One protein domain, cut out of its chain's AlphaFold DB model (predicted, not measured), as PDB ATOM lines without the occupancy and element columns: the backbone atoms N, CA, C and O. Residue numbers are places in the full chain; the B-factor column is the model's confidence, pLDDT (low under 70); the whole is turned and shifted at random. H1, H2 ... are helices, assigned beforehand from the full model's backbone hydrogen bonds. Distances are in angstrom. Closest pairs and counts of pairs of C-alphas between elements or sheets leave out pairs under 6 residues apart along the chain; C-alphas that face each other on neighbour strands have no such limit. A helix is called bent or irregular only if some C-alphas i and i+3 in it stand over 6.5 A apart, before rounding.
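AT A GLANCE: This is residues 8 to 129 of the 350 residues of an uncharacterized protein of Tetradesmus obliquus (UniProt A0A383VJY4). Three long helices stand side by side, with H2 between H1b and H4 and running opposite to both; H1b is the long arm of the bent helix H1, whose short arm H1a angles off at one end. The small helix H3 makes the turn from H2 to H4 near H1a, and H5 lies at the other end, where residues 49 to 59 and 122 to 129 stand free. The printed part has 122 residues with five named helices, H1 to H5 in chain order, and no named strand, an all-helix class. It is loose, with a radius of gyration of the C-alphas of 19.4 A, and spans 63 by 26 by 24 A.

IN THESE COORDINATES: Find C-alpha 11 at (4.483, -16.835, 12.555), where H1, residues 11 to 51, begins. By its hydrogen bonds it was assigned as one helix, but it is bent: C-alphas 20 and 23 are 7.0 A apart. H1a is residues 11 to 20, and H1b, residues 23 to 51, is 42.2 A long. H2, residues 63 to 86, covers 34.5 A; H3 is residues 88 to 93; H4, residues 95 to 112, covers 25.1 A. H5, residues 119 to 127, ends at C-alpha 127, (-32.012, -33.847, -34.858).

HOW THE PARTS SIT: Start at the hub, H2. H1b and H2 form a helical hairpin and touch at a shallow tilt of 26 degrees, opposite ways; their closest C-alphas, of Asn 44 and Gly 70, are 6.2 A apart. Residues 69 to 80 of H2 touch residues 102 to 110 of H4 at a shallow tilt of 3 degrees, opposite ways, closest at the C-alphas of Leu 73 and Ile 106, 6.4 A. H1b and H4 are apart. Every O i to N i+4 pair is within hydrogen-bond range in H1a, H2, H3 and H4, against 21 of 25 in H1b and 4 of 5 in H5.

THE WHOLE: The C-alphas farthest apart, of Gln 10 and Asn 56, are 65.4 A apart. The printed part has no cut, and the link H1 to H2 is long, 11 residues. Mean pLDDT of the printed part is 71.4; among the residues under 70 are 38 to 67 and 110 to 129.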
ATOM      1  N   PHE A   8       1.344 -13.404   7.242       91.62
ATOM      2  CA  PHE A   8       1.903 -12.454   8.197       91.62
ATOM      3  C   PHE A   8       3.405 -12.698   8.379       91.62
ATOM      4  O   PHE A   8       3.851 -13.846   8.400       91.62
ATOM      5  N   ASP A   9       4.169 -11.623   8.585       93.00
ATOM      6  CA  ASP A   9       5.606 -11.708   8.889       93.00
ATOM      7  C   ASP A   9       5.872 -12.416  10.230       93.00
ATOM      8  O   ASP A   9       6.919 -13.026  10.435       93.00
ATOM      9  N   GLN A  10       4.905 -12.352  11.153       93.50
ATOM     10  CA  GLN A  10       4.977 -12.991  12.463       93.50
ATOM     11  C   GLN A  10       4.297 -14.374  12.433       93.50
ATOM     12  O   GLN A  10       3.072 -14.446  12.277       93.50
ATOM     13  N   PRO A  11       5.038 -15.481  12.639       92.75
ATOM     14  CA  PRO A  11       4.483 -16.835  12.555       92.75
ATOM     15  C   PRO A  11       3.424 -17.116  13.631       92.75
ATOM     16  O   PRO A  11       2.469 -17.848  13.381       92.75
ATOM     17  N   GLU A  12       3.545 -16.493  14.805       94.06
ATOM     18  CA  GLU A  12       2.564 -16.605  15.893       94.06
ATOM     19  C   GLU A  12       1.215 -15.978  15.510       94.06
ATOM     20  O   GLU A  12       0.152 -16.541  15.784       94.06
ATOM     21  N   LEU A  13       1.257 -14.838  14.812       93.19
ATOM     22  CA  LEU A  13       0.071 -14.142  14.319       93.19
ATOM     23  C   LEU A  13      -0.651 -14.981  13.262       93.19
ATOM     24  O   LEU A  13      -1.876 -15.096  13.291       93.19
ATOM     25  N   GLU A  14       0.120 -15.602  12.366       93.25
ATOM     26  CA  GLU A  14      -0.374 -16.528  11.344       93.25
ATOM     27  C   GLU A  14      -1.028 -17.757  11.978       93.25
ATOM     28  O   GLU A  14      -2.157 -18.103  11.630       93.25
ATOM     29  N   GLN A  15      -0.381 -18.385  12.961       92.19
ATOM     30  CA  GLN A  15      -0.948 -19.534  13.662       92.19
ATOM     31  C   GLN A  15      -2.242 -19.168  14.405       92.19
ATOM     32  O   GLN A  15      -3.235 -19.889  14.298       92.19
ATOM     33  N   SER A  16      -2.255 -18.030  15.107       93.62
ATOM     34  CA  SER A  16      -3.434 -17.514  15.813       93.62
ATOM     35  C   SER A  16      -4.583 -17.195  14.850       93.62
ATOM     36  O   SER A  16      -5.731 -17.564  15.111       93.62
ATOM     37  N   PHE A  17      -4.278 -16.577  13.703       92.94
ATOM     38  CA  PHE A  17      -5.250 -16.317  12.644       92.94
ATOM     39  C   PHE A  17      -5.895 -17.611  12.164       92.94
ATOM     40  O   PHE A  17      -7.119 -17.706  12.136       92.94
ATOM     41  N   TRP A  18      -5.098 -18.631  11.837       89.19
ATOM     42  CA  TRP A  18      -5.644 -19.898  11.362       89.19
ATOM     43  C   TRP A  18      -6.480 -20.601  12.422       89.19
ATOM     44  O   TRP A  18      -7.563 -21.080  12.094       89.19
ATOM     45  N   GLN A  19      -6.056 -20.622  13.683       90.69
ATOM     46  CA  GLN A  19      -6.854 -21.215  14.762       90.69
ATOM     47  C   GLN A  19      -8.234 -20.561  14.888       90.69
ATOM     48  O   GLN A  19      -9.233 -21.262  15.050       90.69
ATOM     49  N   HIS A  20      -8.306 -19.235  14.750       90.75
ATOM     50  CA  HIS A  20      -9.572 -18.515  14.815       90.75
ATOM     51  C   HIS A  20     -10.402 -18.648  13.530       90.75
ATOM     52  O   HIS A  20     -11.613 -18.831  13.591       90.75
ATOM     53  N   TYR A  21      -9.767 -18.569  12.359       86.50
ATOM     54  CA  TYR A  21     -10.444 -18.433  11.066       86.50
ATOM     55  C   TYR A  21     -10.862 -19.776  10.442       86.50
ATOM     56  O   TYR A  21     -11.872 -19.853   9.741       86.50
ATOM     57  N   THR A  22     -10.135 -20.859  10.737       84.44
ATOM     58  CA  THR A  22     -10.402 -22.220  10.234       84.44
ATOM     59  C   THR A  22     -11.854 -22.684  10.398       84.44
ATOM     60  O   THR A  22     -12.446 -23.095   9.395       84.44
ATOM     61  N   PRO A  23     -12.475 -22.614  11.593       85.56
ATOM     62  CA  PRO A  23     -13.846 -23.093  11.769       85.56
ATOM     63  C   PRO A  23     -14.870 -22.307  10.934       85.56
ATOM     64  O   PRO A  23     -15.874 -22.876  10.502       85.56
ATOM     65  N   TYR A  24     -14.607 -21.027  10.642       84.31
ATOM     66  CA  TYR A  24     -15.480 -20.207   9.795       84.31
ATOM     67  C   TYR A  24     -15.378 -20.569   8.308       84.31
ATOM     68  O   TYR A  24     -16.363 -20.421   7.585       84.31
ATOM     69  N   LEU A  25     -14.218 -21.056   7.851       79.38
ATOM     70  CA  LEU A  25     -13.982 -21.437   6.454       79.38
ATOM     71  C   LEU A  25     -14.338 -22.892   6.139       79.38
ATOM     72  O   LEU A  25     -14.819 -23.176   5.044       79.38
ATOM     73  N   GLN A  26     -14.114 -23.820   7.071       79.25
ATOM     74  CA  GLN A  26     -14.305 -25.250   6.806       79.25
ATOM     75  C   GLN A  26     -15.749 -25.591   6.436       79.25
ATOM     76  O   GLN A  26     -15.980 -26.361   5.507       79.25
ATOM     77  N   LYS A  27     -16.725 -25.007   7.139       78.56
ATOM     78  CA  LYS A  27     -18.148 -25.275   6.907       78.56
ATOM     79  C   LYS A  27     -18.617 -24.852   5.503       78.56
ATOM     80  O   LYS A  27     -19.209 -25.695   4.829       78.56
ATOM     81  N   PRO A  28     -18.382 -23.610   5.032       74.62
ATOM     82  CA  PRO A  28     -18.780 -23.208   3.684       74.62
ATOM     83  C   PRO A  28     -18.002 -23.949   2.585       74.62
ATOM     84  O   PRO A  28     -18.628 -24.395   1.625       74.62
ATOM     85  N   ASP A  29     -16.697 -24.191   2.756       74.06
ATOM     86  CA  ASP A  29     -15.910 -24.958   1.779       74.06
ATOM     87  C   ASP A  29     -16.424 -26.401   1.642       74.06
ATOM     88  O   ASP A  29     -16.635 -26.891   0.527       74.06
ATOM     89  N   ALA A  30     -16.687 -27.070   2.770       74.25
ATOM     90  CA  ALA A  30     -17.219 -28.427   2.775       74.25
ATOM     91  C   ALA A  30     -18.621 -28.460   2.159       74.25
ATOM     92  O   ALA A  30     -18.918 -29.351   1.369       74.25
ATOM     93  N   CYS A  31     -19.458 -27.463   2.466       75.00
ATOM     94  CA  CYS A  31     -20.783 -27.314   1.871       75.00
ATOM     95  C   CYS A  31     -20.697 -27.197   0.343       75.00
ATOM     96  O   CYS A  31     -21.384 -27.950  -0.347       75.00
ATOM     97  N   SER A  32     -19.807 -26.350  -0.200       71.00
ATOM     98  CA  SER A  32     -19.596 -26.306  -1.656       71.00
ATOM     99  C   SER A  32     -19.156 -27.643  -2.216       71.00
ATOM    100  O   SER A  32     -19.751 -28.115  -3.176       71.00
ATOM    101  N   ALA A  33     -18.140 -28.274  -1.630       69.88
ATOM    102  CA  ALA A  33     -17.601 -29.512  -2.171       69.88
ATOM    103  C   ALA A  33     -18.656 -30.640  -2.173       69.88
ATOM    104  O   ALA A  33     -18.800 -31.346  -3.172       69.88
ATOM    105  N   TRP A  34     -19.464 -30.746  -1.112       72.12
ATOM    106  CA  TRP A  34     -20.596 -31.674  -1.044       72.12
ATOM    107  C   TRP A  34     -21.683 -31.371  -2.072       72.12
ATOM    108  O   TRP A  34     -22.183 -32.291  -2.716       72.12
ATOM    109  N   LEU A  35     -22.031 -30.099  -2.268       67.69
ATOM    110  CA  LEU A  35     -23.003 -29.700  -3.284       67.69
ATOM    111  C   LEU A  35     -22.514 -29.998  -4.702       67.69
ATOM    112  O   LEU A  35     -23.318 -30.423  -5.525       67.69
ATOM    113  N   PHE A  36     -21.211 -29.877  -4.985       66.88
ATOM    114  CA  PHE A  36     -20.663 -30.315  -6.281       66.88
ATOM    115  C   PHE A  36     -20.938 -31.770  -6.504       66.88
ATOM    116  O   PHE A  36     -21.356 -32.184  -7.578       66.88
ATOM    117  N   LEU A  37     -20.629 -32.549  -5.471       70.06
ATOM    118  CA  LEU A  37     -20.684 -33.978  -5.547       70.06
ATOM    119  C   LEU A  37     -22.140 -34.377  -5.756       70.06
ATOM    120  O   LEU A  37     -22.426 -35.169  -6.642       70.06
ATOM    121  N   ALA A  38     -23.061 -33.737  -5.036       68.06
ATOM    122  CA  ALA A  38     -24.494 -33.905  -5.208       68.06
ATOM    123  C   ALA A  38     -25.016 -33.433  -6.577       68.06
ATOM    124  O   ALA A  38     -26.025 -33.956  -7.028       68.06
ATOM    125  N   MET A  39     -24.364 -32.489  -7.262       64.69
ATOM    126  CA  MET A  39     -24.745 -32.077  -8.621       64.69
ATOM    127  C   MET A  39     -24.165 -33.003  -9.699       64.69
ATOM    128  O   MET A  39     -24.862 -33.389 -10.636       64.69
ATOM    129  N   CYS A  40     -22.892 -33.372  -9.579       65.38
ATOM    130  CA  CYS A  40     -22.182 -34.169 -10.573       65.38
ATOM    131  C   CYS A  40     -22.474 -35.666 -10.443       65.38
ATOM    132  O   CYS A  40     -22.542 -36.358 -11.459       65.38
ATOM    133  N   ALA A  41     -22.651 -36.185  -9.224       68.25
ATOM    134  CA  ALA A  41     -22.863 -37.610  -9.004       68.25
ATOM    135  C   ALA A  41     -24.169 -38.103  -9.636       68.25
ATOM    136  O   ALA A  41     -24.085 -39.081 -10.374       68.25
ATOM    137  N   PRO A  42     -25.341 -37.456  -9.473       67.81
ATOM    138  CA  PRO A  42     -26.568 -37.925 -10.108       67.81
ATOM    139  C   PRO A  42     -26.468 -37.882 -11.628       67.81
ATOM    140  O   PRO A  42     -26.733 -38.892 -12.258       67.81
ATOM    141  N   GLY A  43     -25.988 -36.782 -12.222       62.84
ATOM    142  CA  GLY A  43     -25.849 -36.679 -13.681       62.84
ATOM    143  C   GLY A  43     -24.939 -37.762 -14.271       62.84
ATOM    144  O   GLY A  43     -25.305 -38.422 -15.244       62.84
ATOM    145  N   ASN A  44     -23.790 -38.008 -13.634       63.84
ATOM    146  CA  ASN A  44     -22.872 -39.066 -14.051       63.84
ATOM    147  C   ASN A  44     -23.453 -40.466 -13.810       63.84
ATOM    148  O   ASN A  44     -23.291 -41.342 -14.652       63.84
ATOM    149  N   THR A  45     -24.148 -40.682 -12.690       64.25
ATOM    150  CA  THR A  45     -24.728 -41.988 -12.337       64.25
ATOM    151  C   THR A  45     -25.921 -42.316 -13.229       64.25
ATOM    152  O   THR A  45     -26.033 -43.440 -13.696       64.25
ATOM    153  N   THR A  46     -26.789 -41.346 -13.525       63.69
ATOM    154  CA  THR A  46     -27.925 -41.516 -14.438       63.69
ATOM    155  C   THR A  46     -27.442 -41.802 -15.854       63.69
ATOM    156  O   THR A  46     -27.953 -42.734 -16.466       63.69
ATOM    157  N   MET A  47     -26.418 -41.085 -16.340       61.94
ATOM    158  CA  MET A  47     -25.748 -41.430 -17.601       61.94
ATOM    159  C   MET A  47     -25.262 -42.881 -17.560       61.94
ATOM    160  O   MET A  47     -25.707 -43.686 -18.373       61.94
ATOM    161  N   LEU A  48     -24.462 -43.254 -16.559       65.12
ATOM    162  CA  LEU A  48     -23.908 -44.603 -16.448       65.12
ATOM    163  C   LEU A  48     -25.002 -45.688 -16.422       65.12
ATOM    164  O   LEU A  48     -24.921 -46.661 -17.165       65.12
ATOM    165  N   LEU A  49     -26.054 -45.503 -15.616       68.56
ATOM    166  CA  LEU A  49     -27.169 -46.446 -15.469       68.56
ATOM    167  C   LEU A  49     -28.021 -46.557 -16.738       68.56
ATOM    168  O   LEU A  49     -28.434 -47.659 -17.093       68.56
ATOM    169  N   SER A  50     -28.253 -45.446 -17.446       65.56
ATOM    170  CA  SER A  50     -28.984 -45.451 -18.720       65.56
ATOM    171  C   SER A  50     -28.241 -46.195 -19.839       65.56
ATOM    172  O   SER A  50     -28.878 -46.708 -20.757       65.56
ATOM    173  N   TYR A  51     -26.916 -46.346 -19.724       59.59
ATOM    174  CA  TYR A  51     -26.096 -47.104 -20.671       59.59
ATOM    175  C   TYR A  51     -26.011 -48.612 -20.383       59.59
ATOM    176  O   TYR A  51     -25.704 -49.374 -21.298       59.59
ATOM    177  N   ILE A  52     -26.314 -49.076 -19.164       63.31
ATOM    178  CA  ILE A  52     -26.226 -50.502 -18.776       63.31
ATOM    179  C   ILE A  52     -27.175 -51.441 -19.557       63.31
ATOM    180  O   ILE A  52     -26.751 -52.554 -19.870       63.31
ATOM    181  N   PRO A  53     -28.413 -51.061 -19.930       52.91
ATOM    182  CA  PRO A  53     -29.308 -51.974 -20.652       52.91
ATOM    183  C   PRO A  53     -29.209 -51.920 -22.191       52.91
ATOM    184  O   PRO A  53     -29.756 -52.796 -22.854       52.91
ATOM    185  N   LEU A  54     -28.502 -50.953 -22.794       53.38
ATOM    186  CA  LEU A  54     -28.450 -50.745 -24.261       53.38
ATOM    187  C   LEU A  54     -27.210 -51.361 -24.948       53.38
ATOM    188  O   LEU A  54     -26.797 -50.936 -26.028       53.38
ATOM    189  N   PHE A  55     -26.611 -52.384 -24.340       50.09
ATOM    190  CA  PHE A  55     -25.269 -52.912 -24.640       50.09
ATOM    191  C   PHE A  55     -25.058 -53.631 -25.992       50.09
ATOM    192  O   PHE A  55     -24.080 -54.360 -26.141       50.09
ATOM    193  N   ASN A  56     -25.900 -53.395 -27.001       57.09
ATOM    194  CA  ASN A  56     -25.696 -53.922 -28.357       57.09
ATOM    195  C   ASN A  56     -25.393 -52.853 -29.421       57.09
ATOM    196  O   ASN A  56     -25.352 -53.163 -30.609       57.09
ATOM    197  N   ILE A  57     -25.154 -51.600 -29.021       57.12
ATOM    198  CA  ILE A  57     -24.722 -50.546 -29.948       57.12
ATOM    199  C   ILE A  57     -23.184 -50.525 -29.987       57.12
ATOM    200  O   ILE A  57     -22.553 -50.428 -28.928       57.12
ATOM    201  N   PRO A  58     -22.542 -50.610 -31.172       61.03
ATOM    202  CA  PRO A  58     -21.089 -50.565 -31.283       61.03
ATOM    203  C   PRO A  58     -20.561 -49.261 -30.681       61.03
ATOM    204  O   PRO A  58     -20.881 -48.163 -31.139       61.03
ATOM    205  N   ARG A  59     -19.754 -49.392 -29.621       54.94
ATOM    206  CA  ARG A  59     -19.108 -48.276 -28.923       54.94
ATOM    207  C   ARG A  59     -18.248 -47.494 -29.906       54.94
ATOM    208  O   ARG A  59     -17.127 -47.891 -30.217       54.94
ATOM    209  N   THR A  60     -18.748 -46.361 -30.373       60.78
ATOM    210  CA  THR A  60     -17.908 -45.406 -31.087       60.78
ATOM    211  C   THR A  60     -16.991 -44.707 -30.080       60.78
ATOM    212  O   THR A  60     -17.377 -44.413 -28.946       60.78
ATOM    213  N   VAL A  61     -15.743 -44.459 -30.486       59.69
ATOM    214  CA  VAL A  61     -14.647 -43.934 -29.644       59.69
ATOM    215  C   VAL A  61     -15.012 -42.616 -28.935       59.69
ATOM    216  O   VAL A  61     -14.478 -42.309 -27.868       59.69
ATOM    217  N   ASN A  62     -15.980 -41.874 -29.474       57.22
ATOM    218  CA  ASN A  62     -16.392 -40.562 -28.980       57.22
ATOM    219  C   ASN A  62     -17.230 -40.607 -27.692       57.22
ATOM    220  O   ASN A  62     -17.100 -39.706 -26.864       57.22
ATOM    221  N   LEU A  63     -18.030 -41.655 -27.460       61.22
ATOM    222  CA  LEU A  63     -18.831 -41.761 -26.229       61.22
ATOM    223  C   LEU A  63     -17.944 -41.907 -24.981       61.22
ATOM    224  O   LEU A  63     -18.200 -41.292 -23.946       61.22
ATOM    225  N   MET A  64     -16.842 -42.654 -25.107       63.78
ATOM    226  CA  MET A  64     -15.892 -42.868 -24.010       63.78
ATOM    227  C   MET A  64     -15.200 -41.574 -23.555       63.78
ATOM    228  O   MET A  64     -14.740 -41.490 -22.416       63.78
ATOM    229  N   ALA A  65     -15.098 -40.558 -24.416       64.94
ATOM    230  CA  ALA A  65     -14.465 -39.290 -24.062       64.94
ATOM    231  C   ALA A  65     -15.338 -38.456 -23.107       64.94
ATOM    232  O   ALA A  65     -14.813 -37.883 -22.145       64.94
ATOM    233  N   CYS A  66     -16.657 -38.434 -23.324       63.66
ATOM    234  CA  CYS A  66     -17.601 -37.689 -22.489       63.66
ATOM    235  C   CYS A  66     -17.713 -38.296 -21.083       63.66
ATOM    236  O   CYS A  66     -17.566 -37.575 -20.094       63.66
ATOM    237  N   GLU A  67     -17.852 -39.622 -20.983       68.88
ATOM    238  CA  GLU A  67     -17.877 -40.313 -19.686       68.88
ATOM    239  C   GLU A  67     -16.599 -40.059 -18.885       68.88
ATOM    240  O   GLU A  67     -16.663 -39.689 -17.712       68.88
ATOM    241  N   ARG A  68     -15.422 -40.185 -19.514       74.06
ATOM    242  CA  ARG A  68     -14.139 -39.932 -18.835       74.06
ATOM    243  C   ARG A  68     -14.030 -38.504 -18.301       74.06
ATOM    244  O   ARG A  68     -13.394 -38.294 -17.272       74.06
ATOM    245  N   THR A  69     -14.646 -37.539 -18.979       73.56
ATOM    246  CA  THR A  69     -14.642 -36.129 -18.566       73.56
ATOM    247  C   THR A  69     -15.494 -35.932 -17.312       73.56
ATOM    248  O   THR A  69     -15.012 -35.361 -16.335       73.56
ATOM    249  N   GLY A  70     -16.711 -36.489 -17.281       73.06
ATOM    250  CA  GLY A  70     -17.588 -36.438 -16.104       73.06
ATOM    251  C   GLY A  70     -16.971 -37.097 -14.865       73.06
ATOM    252  O   GLY A  70     -16.988 -36.516 -13.777       73.06
ATOM    253  N   HIS A  71     -16.339 -38.262 -15.038       76.81
ATOM    254  CA  HIS A  71     -15.619 -38.947 -13.958       76.81
ATOM    255  C   HIS A  71     -14.391 -38.157 -13.491       76.81
ATOM    256  O   HIS A  71     -14.141 -38.074 -12.292       76.81
ATOM    257  N   GLY A  72     -13.654 -37.530 -14.415       79.75
ATOM    258  CA  GLY A  72     -12.521 -36.666 -14.081       79.75
ATOM    259  C   GLY A  72     -12.927 -35.487 -13.194       79.75
ATOM    260  O   GLY A  72     -12.266 -35.216 -12.193       79.75
ATOM    261  N   LEU A  73     -14.052 -34.835 -13.502       77.25
ATOM    262  CA  LEU A  73     -14.589 -33.746 -12.681       77.25
ATOM    263  C   LEU A  73     -15.015 -34.230 -11.287       77.25
ATOM    264  O   LEU A  73     -14.679 -33.593 -10.289       77.25
ATOM    265  N   ALA A  74     -15.693 -35.377 -11.199       76.06
ATOM    266  CA  ALA A  74     -16.089 -35.960  -9.916       76.06
ATOM    267  C   ALA A  74     -14.874 -36.353  -9.051       76.06
ATOM    268  O   ALA A  74     -14.863 -36.092  -7.849       76.06
ATOM    269  N   LEU A  75     -13.825 -36.918  -9.661       83.25
ATOM    270  CA  LEU A  75     -12.577 -37.260  -8.975       83.25
ATOM    271  C   LEU A  75     -11.854 -36.024  -8.435       83.25
ATOM    272  O   LEU A  75     -11.341 -36.070  -7.322       83.25
ATOM    273  N   LEU A  76     -11.844 -34.914  -9.179       82.44
ATOM    274  CA  LEU A  76     -11.258 -33.655  -8.712       82.44
ATOM    275  C   LEU A  76     -11.987 -33.124  -7.466       82.44
ATOM    276  O   LEU A  76     -11.346 -32.718  -6.499       82.44
ATOM    277  N   ALA A  77     -13.315 -33.191  -7.430       77.00
ATOM    278  CA  ALA A  77     -14.062 -32.780  -6.243       77.00
ATOM    279  C   ALA A  77     -13.881 -33.724  -5.050       77.00
ATOM    280  O   ALA A  77     -13.739 -33.268  -3.916       77.00
ATOM    281  N   MET A  78     -13.806 -35.033  -5.300       81.81
ATOM    282  CA  MET A  78     -13.448 -36.009  -4.268       81.81
ATOM    283  C   MET A  78     -12.045 -35.748  -3.720       81.81
ATOM    284  O   MET A  78     -11.853 -35.775  -2.509       81.81
ATOM    285  N   LEU A  79     -11.077 -35.423  -4.581       87.69
ATOM    286  CA  LEU A  79      -9.728 -35.050  -4.163       87.69
ATOM    287  C   LEU A  79      -9.747 -33.813  -3.257       87.69
ATOM    288  O   LEU A  79      -9.048 -33.794  -2.247       87.69
ATOM    289  N   GLN A  80     -10.578 -32.811  -3.565       84.44
ATOM    290  CA  GLN A  80     -10.758 -31.649  -2.693       84.44
ATOM    291  C   GLN A  80     -11.301 -32.053  -1.313       84.44
ATOM    292  O   GLN A  80     -10.740 -31.638  -0.301       84.44
ATOM    293  N   LEU A  81     -12.340 -32.893  -1.255       83.56
ATOM    294  CA  LEU A  81     -12.892 -33.401   0.009       83.56
ATOM    295  C   LEU A  81     -11.864 -34.213   0.806       83.56
ATOM    296  O   LEU A  81     -11.759 -34.052   2.022       83.56
ATOM    297  N   VAL A  82     -11.076 -35.053   0.131       89.38
ATOM    298  CA  VAL A  82     -10.004 -35.841   0.753       89.38
ATOM    299  C   VAL A  82      -8.935 -34.918   1.334       89.38
ATOM    300  O   VAL A  82      -8.564 -35.088   2.492       89.38
ATOM    301  N   LEU A  83      -8.487 -33.901   0.591       88.31
ATOM    302  CA  LEU A  83      -7.519 -32.921   1.093       88.31
ATOM    303  C   LEU A  83      -8.058 -32.163   2.313       88.31
ATOM    304  O   LEU A  83      -7.329 -31.989   3.288       88.31
ATOM    305  N   MET A  84      -9.334 -31.769   2.293       83.19
ATOM    306  CA  MET A  84      -9.979 -31.098   3.425       83.19
ATOM    307  C   MET A  84     -10.083 -31.990   4.664       83.19
ATOM    308  O   MET A  84      -9.872 -31.512   5.777       83.19
ATOM    309  N   HIS A  85     -10.438 -33.263   4.484       87.94
ATOM    310  CA  HIS A  85     -10.694 -34.176   5.595       87.94
ATOM    311  C   HIS A  85      -9.407 -34.742   6.189       87.94
ATOM    312  O   HIS A  85      -9.238 -34.761   7.405       87.94
ATOM    313  N   TRP A  86      -8.490 -35.191   5.335       92.81
ATOM    314  CA  TRP A  86      -7.287 -35.878   5.781       92.81
ATOM    315  C   TRP A  86      -6.206 -34.881   6.178       92.81
ATOM    316  O   TRP A  86      -5.523 -35.091   7.178       92.81
ATOM    317  N   TRP A  87      -6.011 -33.813   5.398       91.81
ATOM    318  CA  TRP A  87      -4.881 -32.891   5.552       91.81
ATOM    319  C   TRP A  87      -5.357 -31.434   5.726       91.81
ATOM    320  O   TRP A  87      -4.937 -30.551   4.968       91.81
ATOM    321  N   PRO A  88      -6.194 -31.131   6.740       83.81
ATOM    322  CA  PRO A  88      -6.831 -29.821   6.883       83.81
ATOM    323  C   PRO A  88      -5.815 -28.680   6.995       83.81
ATOM    324  O   PRO A  88      -6.012 -27.632   6.390       83.81
ATOM    325  N   MET A  89      -4.697 -28.888   7.698       80.00
ATOM    326  CA  MET A  89      -3.660 -27.861   7.871       80.00
ATOM    327  C   MET A  89      -2.947 -27.524   6.555       80.00
ATOM    328  O   MET A  89      -2.724 -26.351   6.260       80.00
ATOM    329  N   VAL A  90      -2.636 -28.536   5.736       86.69
ATOM    330  CA  VAL A  90      -2.013 -28.341   4.415       86.69
ATOM    331  C   VAL A  90      -3.012 -27.699   3.457       86.69
ATOM    332  O   VAL A  90      -2.664 -26.754   2.749       86.69
ATOM    333  N   TYR A  91      -4.263 -28.173   3.475       85.62
ATOM    334  CA  TYR A  91      -5.337 -27.593   2.679       85.62
ATOM    335  C   TYR A  91      -5.539 -26.119   3.015       85.62
ATOM    336  O   TYR A  91      -5.612 -25.319   2.100       85.62
ATOM    337  N   LEU A  92      -5.574 -25.735   4.293       80.06
ATOM    338  CA  LEU A  92      -5.744 -24.339   4.709       80.06
ATOM    339  C   LEU A  92      -4.547 -23.473   4.312       80.06
ATOM    340  O   LEU A  92      -4.735 -22.429   3.690       80.06
ATOM    341  N   ALA A  93      -3.324 -23.939   4.585       80.50
ATOM    342  CA  ALA A  93      -2.098 -23.213   4.252       80.50
ATOM    343  C   ALA A  93      -1.951 -22.942   2.744       80.50
ATOM    344  O   ALA A  93      -1.389 -21.921   2.345       80.50
ATOM    345  N   HIS A  94      -2.472 -23.843   1.907       83.81
ATOM    346  CA  HIS A  94      -2.411 -23.752   0.449       83.81
ATOM    347  C   HIS A  94      -3.787 -23.615  -0.206       83.81
ATOM    348  O   HIS A  94      -3.917 -23.876  -1.400       83.81
ATOM    349  N   ARG A  95      -4.815 -23.187   0.538       82.00
ATOM    350  CA  ARG A  95      -6.223 -23.238   0.107       82.00
ATOM    351  C   ARG A  95      -6.434 -22.571  -1.238       82.00
ATOM    352  O   ARG A  95      -6.999 -23.162  -2.152       82.00
ATOM    353  N   THR A  96      -5.936 -21.349  -1.367       77.25
ATOM    354  CA  THR A  96      -6.083 -20.545  -2.580       77.25
ATOM    355  C   THR A  96      -5.354 -21.186  -3.760       77.25
ATOM    356  O   THR A  96      -5.940 -21.304  -4.833       77.25
ATOM    357  N   SER A  97      -4.139 -21.707  -3.558       81.88
ATOM    358  CA  SER A  97      -3.385 -22.419  -4.600       81.88
ATOM    359  C   SER A  97      -4.045 -23.736  -5.012       81.88
ATOM    360  O   SER A  97      -4.131 -24.018  -6.202       81.88
ATOM    361  N   ILE A  98      -4.549 -24.524  -4.056       84.50
ATOM    362  CA  ILE A  98      -5.248 -25.789  -4.315       84.50
ATOM    363  C   ILE A  98      -6.544 -25.524  -5.078       84.50
ATOM    364  O   ILE A  98      -6.798 -26.184  -6.079       84.50
ATOM    365  N   LEU A  99      -7.344 -24.540  -4.658       79.19
ATOM    366  CA  LEU A  99      -8.582 -24.176  -5.351       79.19
ATOM    367  C   LEU A  99      -8.309 -23.632  -6.754       79.19
ATOM    368  O   LEU A  99      -9.025 -23.987  -7.686       79.19
ATOM    369  N   LEU A 100      -7.268 -22.813  -6.926       77.44
ATOM    370  CA  LEU A 100      -6.834 -22.326  -8.236       77.44
ATOM    371  C   LEU A 100      -6.385 -23.468  -9.146       77.44
ATOM    372  O   LEU A 100      -6.814 -23.525 -10.295       77.44
ATOM    373  N   LEU A 101      -5.568 -24.389  -8.633       83.50
ATOM    374  CA  LEU A 101      -5.108 -25.563  -9.369       83.50
ATOM    375  C   LEU A 101      -6.291 -26.455  -9.752       83.50
ATOM    376  O   LEU A 101      -6.423 -26.827 -10.911       83.50
ATOM    377  N   LEU A 102      -7.179 -26.755  -8.803       81.75
ATOM    378  CA  LEU A 102      -8.337 -27.615  -9.026       81.75
ATOM    379  C   LEU A 102      -9.272 -27.016 -10.071       81.75
ATOM    380  O   LEU A 102      -9.661 -27.693 -11.021       81.75
ATOM    381  N   ARG A 103      -9.586 -25.724  -9.933       77.19
ATOM    382  CA  ARG A 103     -10.359 -24.997 -10.938       77.19
ATOM    383  C   ARG A 103      -9.623 -25.029 -12.270       77.19
ATOM    384  O   ARG A 103     -10.262 -25.259 -13.291       77.19
ATOM    385  N   GLY A 104      -8.307 -24.804 -12.279       78.50
ATOM    386  CA  GLY A 104      -7.469 -24.797 -13.482       78.50
ATOM    387  C   GLY A 104      -7.551 -26.124 -14.222       78.50
ATOM    388  O   GLY A 104      -7.785 -26.143 -15.426       78.50
ATOM    389  N   CYS A 105      -7.476 -27.229 -13.483       82.25
ATOM    390  CA  CYS A 105      -7.679 -28.577 -13.992       82.25
ATOM    391  C   CYS A 105      -9.098 -28.774 -14.538       82.25
ATOM    392  O   CYS A 105      -9.238 -29.311 -15.630       82.25
ATOM    393  N   ILE A 106     -10.141 -28.310 -13.840       76.38
ATOM    394  CA  ILE A 106     -11.534 -28.369 -14.324       76.38
ATOM    395  C   ILE A 106     -11.676 -27.611 -15.647       76.38
ATOM    396  O   ILE A 106     -12.239 -28.142 -16.603       76.38
ATOM    397  N   LEU A 107     -11.134 -26.393 -15.722       73.12
ATOM    398  CA  LEU A 107     -11.158 -25.567 -16.926       73.12
ATOM    399  C   LEU A 107     -10.391 -26.243 -18.061       73.12
ATOM    400  O   LEU A 107     -10.885 -26.302 -19.179       73.12
ATOM    401  N   HIS A 108      -9.208 -26.780 -17.776       77.94
ATOM    402  CA  HIS A 108      -8.388 -27.467 -18.760       77.94
ATOM    403  C   HIS A 108      -9.099 -28.716 -19.291       77.94
ATOM    404  O   HIS A 108      -9.193 -28.895 -20.499       77.94
ATOM    405  N   VAL A 109      -9.687 -29.529 -18.410       73.25
ATOM    406  CA  VAL A 109     -10.488 -30.704 -18.779       73.25
ATOM    407  C   VAL A 109     -11.708 -30.302 -19.618       73.25
ATOM    408  O   VAL A 109     -11.990 -30.957 -20.620       73.25
ATOM    409  N   ALA A 110     -12.388 -29.206 -19.271       68.56
ATOM    410  CA  ALA A 110     -13.536 -28.698 -20.022       68.56
ATOM    411  C   ALA A 110     -13.151 -28.089 -21.387       68.56
ATOM    412  O   ALA A 110     -13.882 -28.265 -22.362       68.56
ATOM    413  N   ALA A 111     -12.012 -27.395 -21.466       67.75
ATOM    414  CA  ALA A 111     -11.548 -26.688 -22.659       67.75
ATOM    415  C   ALA A 111     -10.846 -27.618 -23.663       67.75
ATOM    416  O   ALA A 111     -11.187 -27.607 -24.842       67.75
ATOM    417  N   PHE A 112      -9.902 -28.456 -23.217       62.50
ATOM    418  CA  PHE A 112      -9.093 -29.302 -24.110       62.50
ATOM    419  C   PHE A 112      -9.835 -30.520 -24.654       62.50
ATOM    420  O   PHE A 112      -9.458 -31.038 -25.702       62.50
ATOM    421  N   ARG A 113     -10.875 -30.999 -23.964       58.94
ATOM    422  CA  ARG A 113     -11.692 -32.122 -24.455       58.94
ATOM    423  C   ARG A 113     -13.002 -31.712 -25.100       58.94
ATOM    424  O   ARG A 113     -13.789 -32.590 -25.429       58.94
ATOM    425  N   GLY A 114     -13.188 -30.410 -25.315       48.81
ATOM    426  CA  GLY A 114     -14.213 -29.843 -26.174       48.81
ATOM    427  C   GLY A 114     -15.586 -30.474 -25.982       48.81
ATOM    428  O   GLY A 114     -15.976 -31.355 -26.745       48.81
ATOM    429  N   TYR A 115     -16.396 -29.913 -25.087       48.28
ATOM    430  CA  TYR A 115     -17.850 -30.063 -25.220       48.28
ATOM    431  C   TYR A 115     -18.329 -29.707 -26.646       48.28
ATOM    432  O   TYR A 115     -19.300 -30.286 -27.121       48.28
ATOM    433  N   GLY A 116     -17.604 -28.831 -27.361       44.66
ATOM    434  CA  GLY A 116     -17.848 -28.508 -28.771       44.66
ATOM    435  C   GLY A 116     -17.317 -29.518 -29.801       44.66
ATOM    436  O   GLY A 116     -17.765 -29.486 -30.940       44.66
ATOM    437  N   GLN A 117     -16.399 -30.421 -29.437       40.34
ATOM    438  CA  GLN A 117     -15.895 -31.466 -30.341       40.34
ATOM    439  C   GLN A 117     -16.499 -32.840 -30.073       40.34
ATOM    440  O   GLN A 117     -16.244 -33.751 -30.852       40.34
ATOM    441  N   CYS A 118     -17.298 -33.015 -29.014       43.03
ATOM    442  CA  CYS A 118     -18.011 -34.262 -28.784       43.03
ATOM    443  C   CYS A 118     -19.146 -34.384 -29.813       43.03
ATOM    444  O   CYS A 118     -20.212 -33.785 -29.630       43.03
ATOM    445  N   PRO A 119     -18.985 -35.182 -30.887       42.94
ATOM    446  CA  PRO A 119     -19.999 -35.281 -31.923       42.94
ATOM    447  C   PRO A 119     -21.224 -36.012 -31.385       42.94
ATOM    448  O   PRO A 119     -22.258 -35.974 -32.020       42.94
ATOM    449  N   ALA A 120     -21.129 -36.682 -30.231       41.72
ATOM    450  CA  ALA A 120     -22.258 -37.330 -29.583       41.72
ATOM    451  C   ALA A 120     -23.219 -36.316 -28.956       41.72
ATOM    452  O   ALA A 120     -24.416 -36.513 -29.070       41.72
ATOM    453  N   VAL A 121     -22.733 -35.216 -28.367       42.94
ATOM    454  CA  VAL A 121     -23.613 -34.146 -27.865       42.94
ATOM    455  C   VAL A 121     -24.102 -33.302 -29.043       42.94
ATOM    456  O   VAL A 121     -25.293 -33.075 -29.173       42.94
ATOM    457  N   GLY A 122     -23.215 -32.939 -29.975       39.47
ATOM    458  CA  GLY A 122     -23.605 -32.200 -31.179       39.47
ATOM    459  C   GLY A 122     -24.589 -32.953 -32.085       39.47
ATOM    460  O   GLY A 122     -25.574 -32.360 -32.488       39.47
ATOM    461  N   ARG A 123     -24.372 -34.249 -32.378       38.81
ATOM    462  CA  ARG A 123     -25.237 -35.040 -33.281       38.81
ATOM    463  C   ARG A 123     -26.490 -35.615 -32.636       38.81
ATOM    464  O   ARG A 123     -27.458 -35.813 -33.353       38.81
ATOM    465  N   TRP A 124     -26.517 -35.891 -31.327       41.91
ATOM    466  CA  TRP A 124     -27.812 -36.178 -30.686       41.91
ATOM    467  C   TRP A 124     -28.712 -34.940 -30.689       41.91
ATOM    468  O   TRP A 124     -29.923 -35.082 -30.796       41.91
ATOM    469  N   PHE A 125     -28.122 -33.741 -30.626       39.75
ATOM    470  CA  PHE A 125     -28.856 -32.478 -30.665       39.75
ATOM    471  C   PHE A 125     -28.947 -31.823 -32.060       39.75
ATOM    472  O   PHE A 125     -29.458 -30.712 -32.179       39.75
ATOM    473  N   THR A 126     -28.453 -32.456 -33.132       40.38
ATOM    474  CA  THR A 126     -28.699 -31.943 -34.496       40.38
ATOM    475  C   THR A 126     -30.069 -32.344 -35.023       40.38
ATOM    476  O   THR A 126     -30.597 -31.636 -35.873       40.38
ATOM    477  N   ASP A 127     -30.654 -33.424 -34.496       45.06
ATOM    478  CA  ASP A 127     -32.012 -33.847 -34.858       45.06
ATOM    479  C   ASP A 127     -33.065 -33.401 -33.827       45.06
ATOM    480  O   ASP A 127     -34.222 -33.198 -34.189       45.06
ATOM    481  N   GLU A 128     -32.678 -33.154 -32.569       41.75
ATOM    482  CA  GLU A 128     -33.538 -32.506 -31.572       41.75
ATOM    483  C   GLU A 128     -32.862 -31.257 -30.997       41.75
ATOM    484  O   GLU A 128     -31.712 -31.333 -30.581       41.75
ATOM    485  N   PRO A 129     -33.535 -30.098 -30.935       47.38
ATOM    486  CA  PRO A 129     -32.928 -28.872 -30.431       47.38
ATOM    487  C   PRO A 129     -32.439 -29.052 -28.988       47.38
ATOM    488  O   PRO A 129     -33.170 -29.564 -28.136       47.38
TER     489      PRO A 129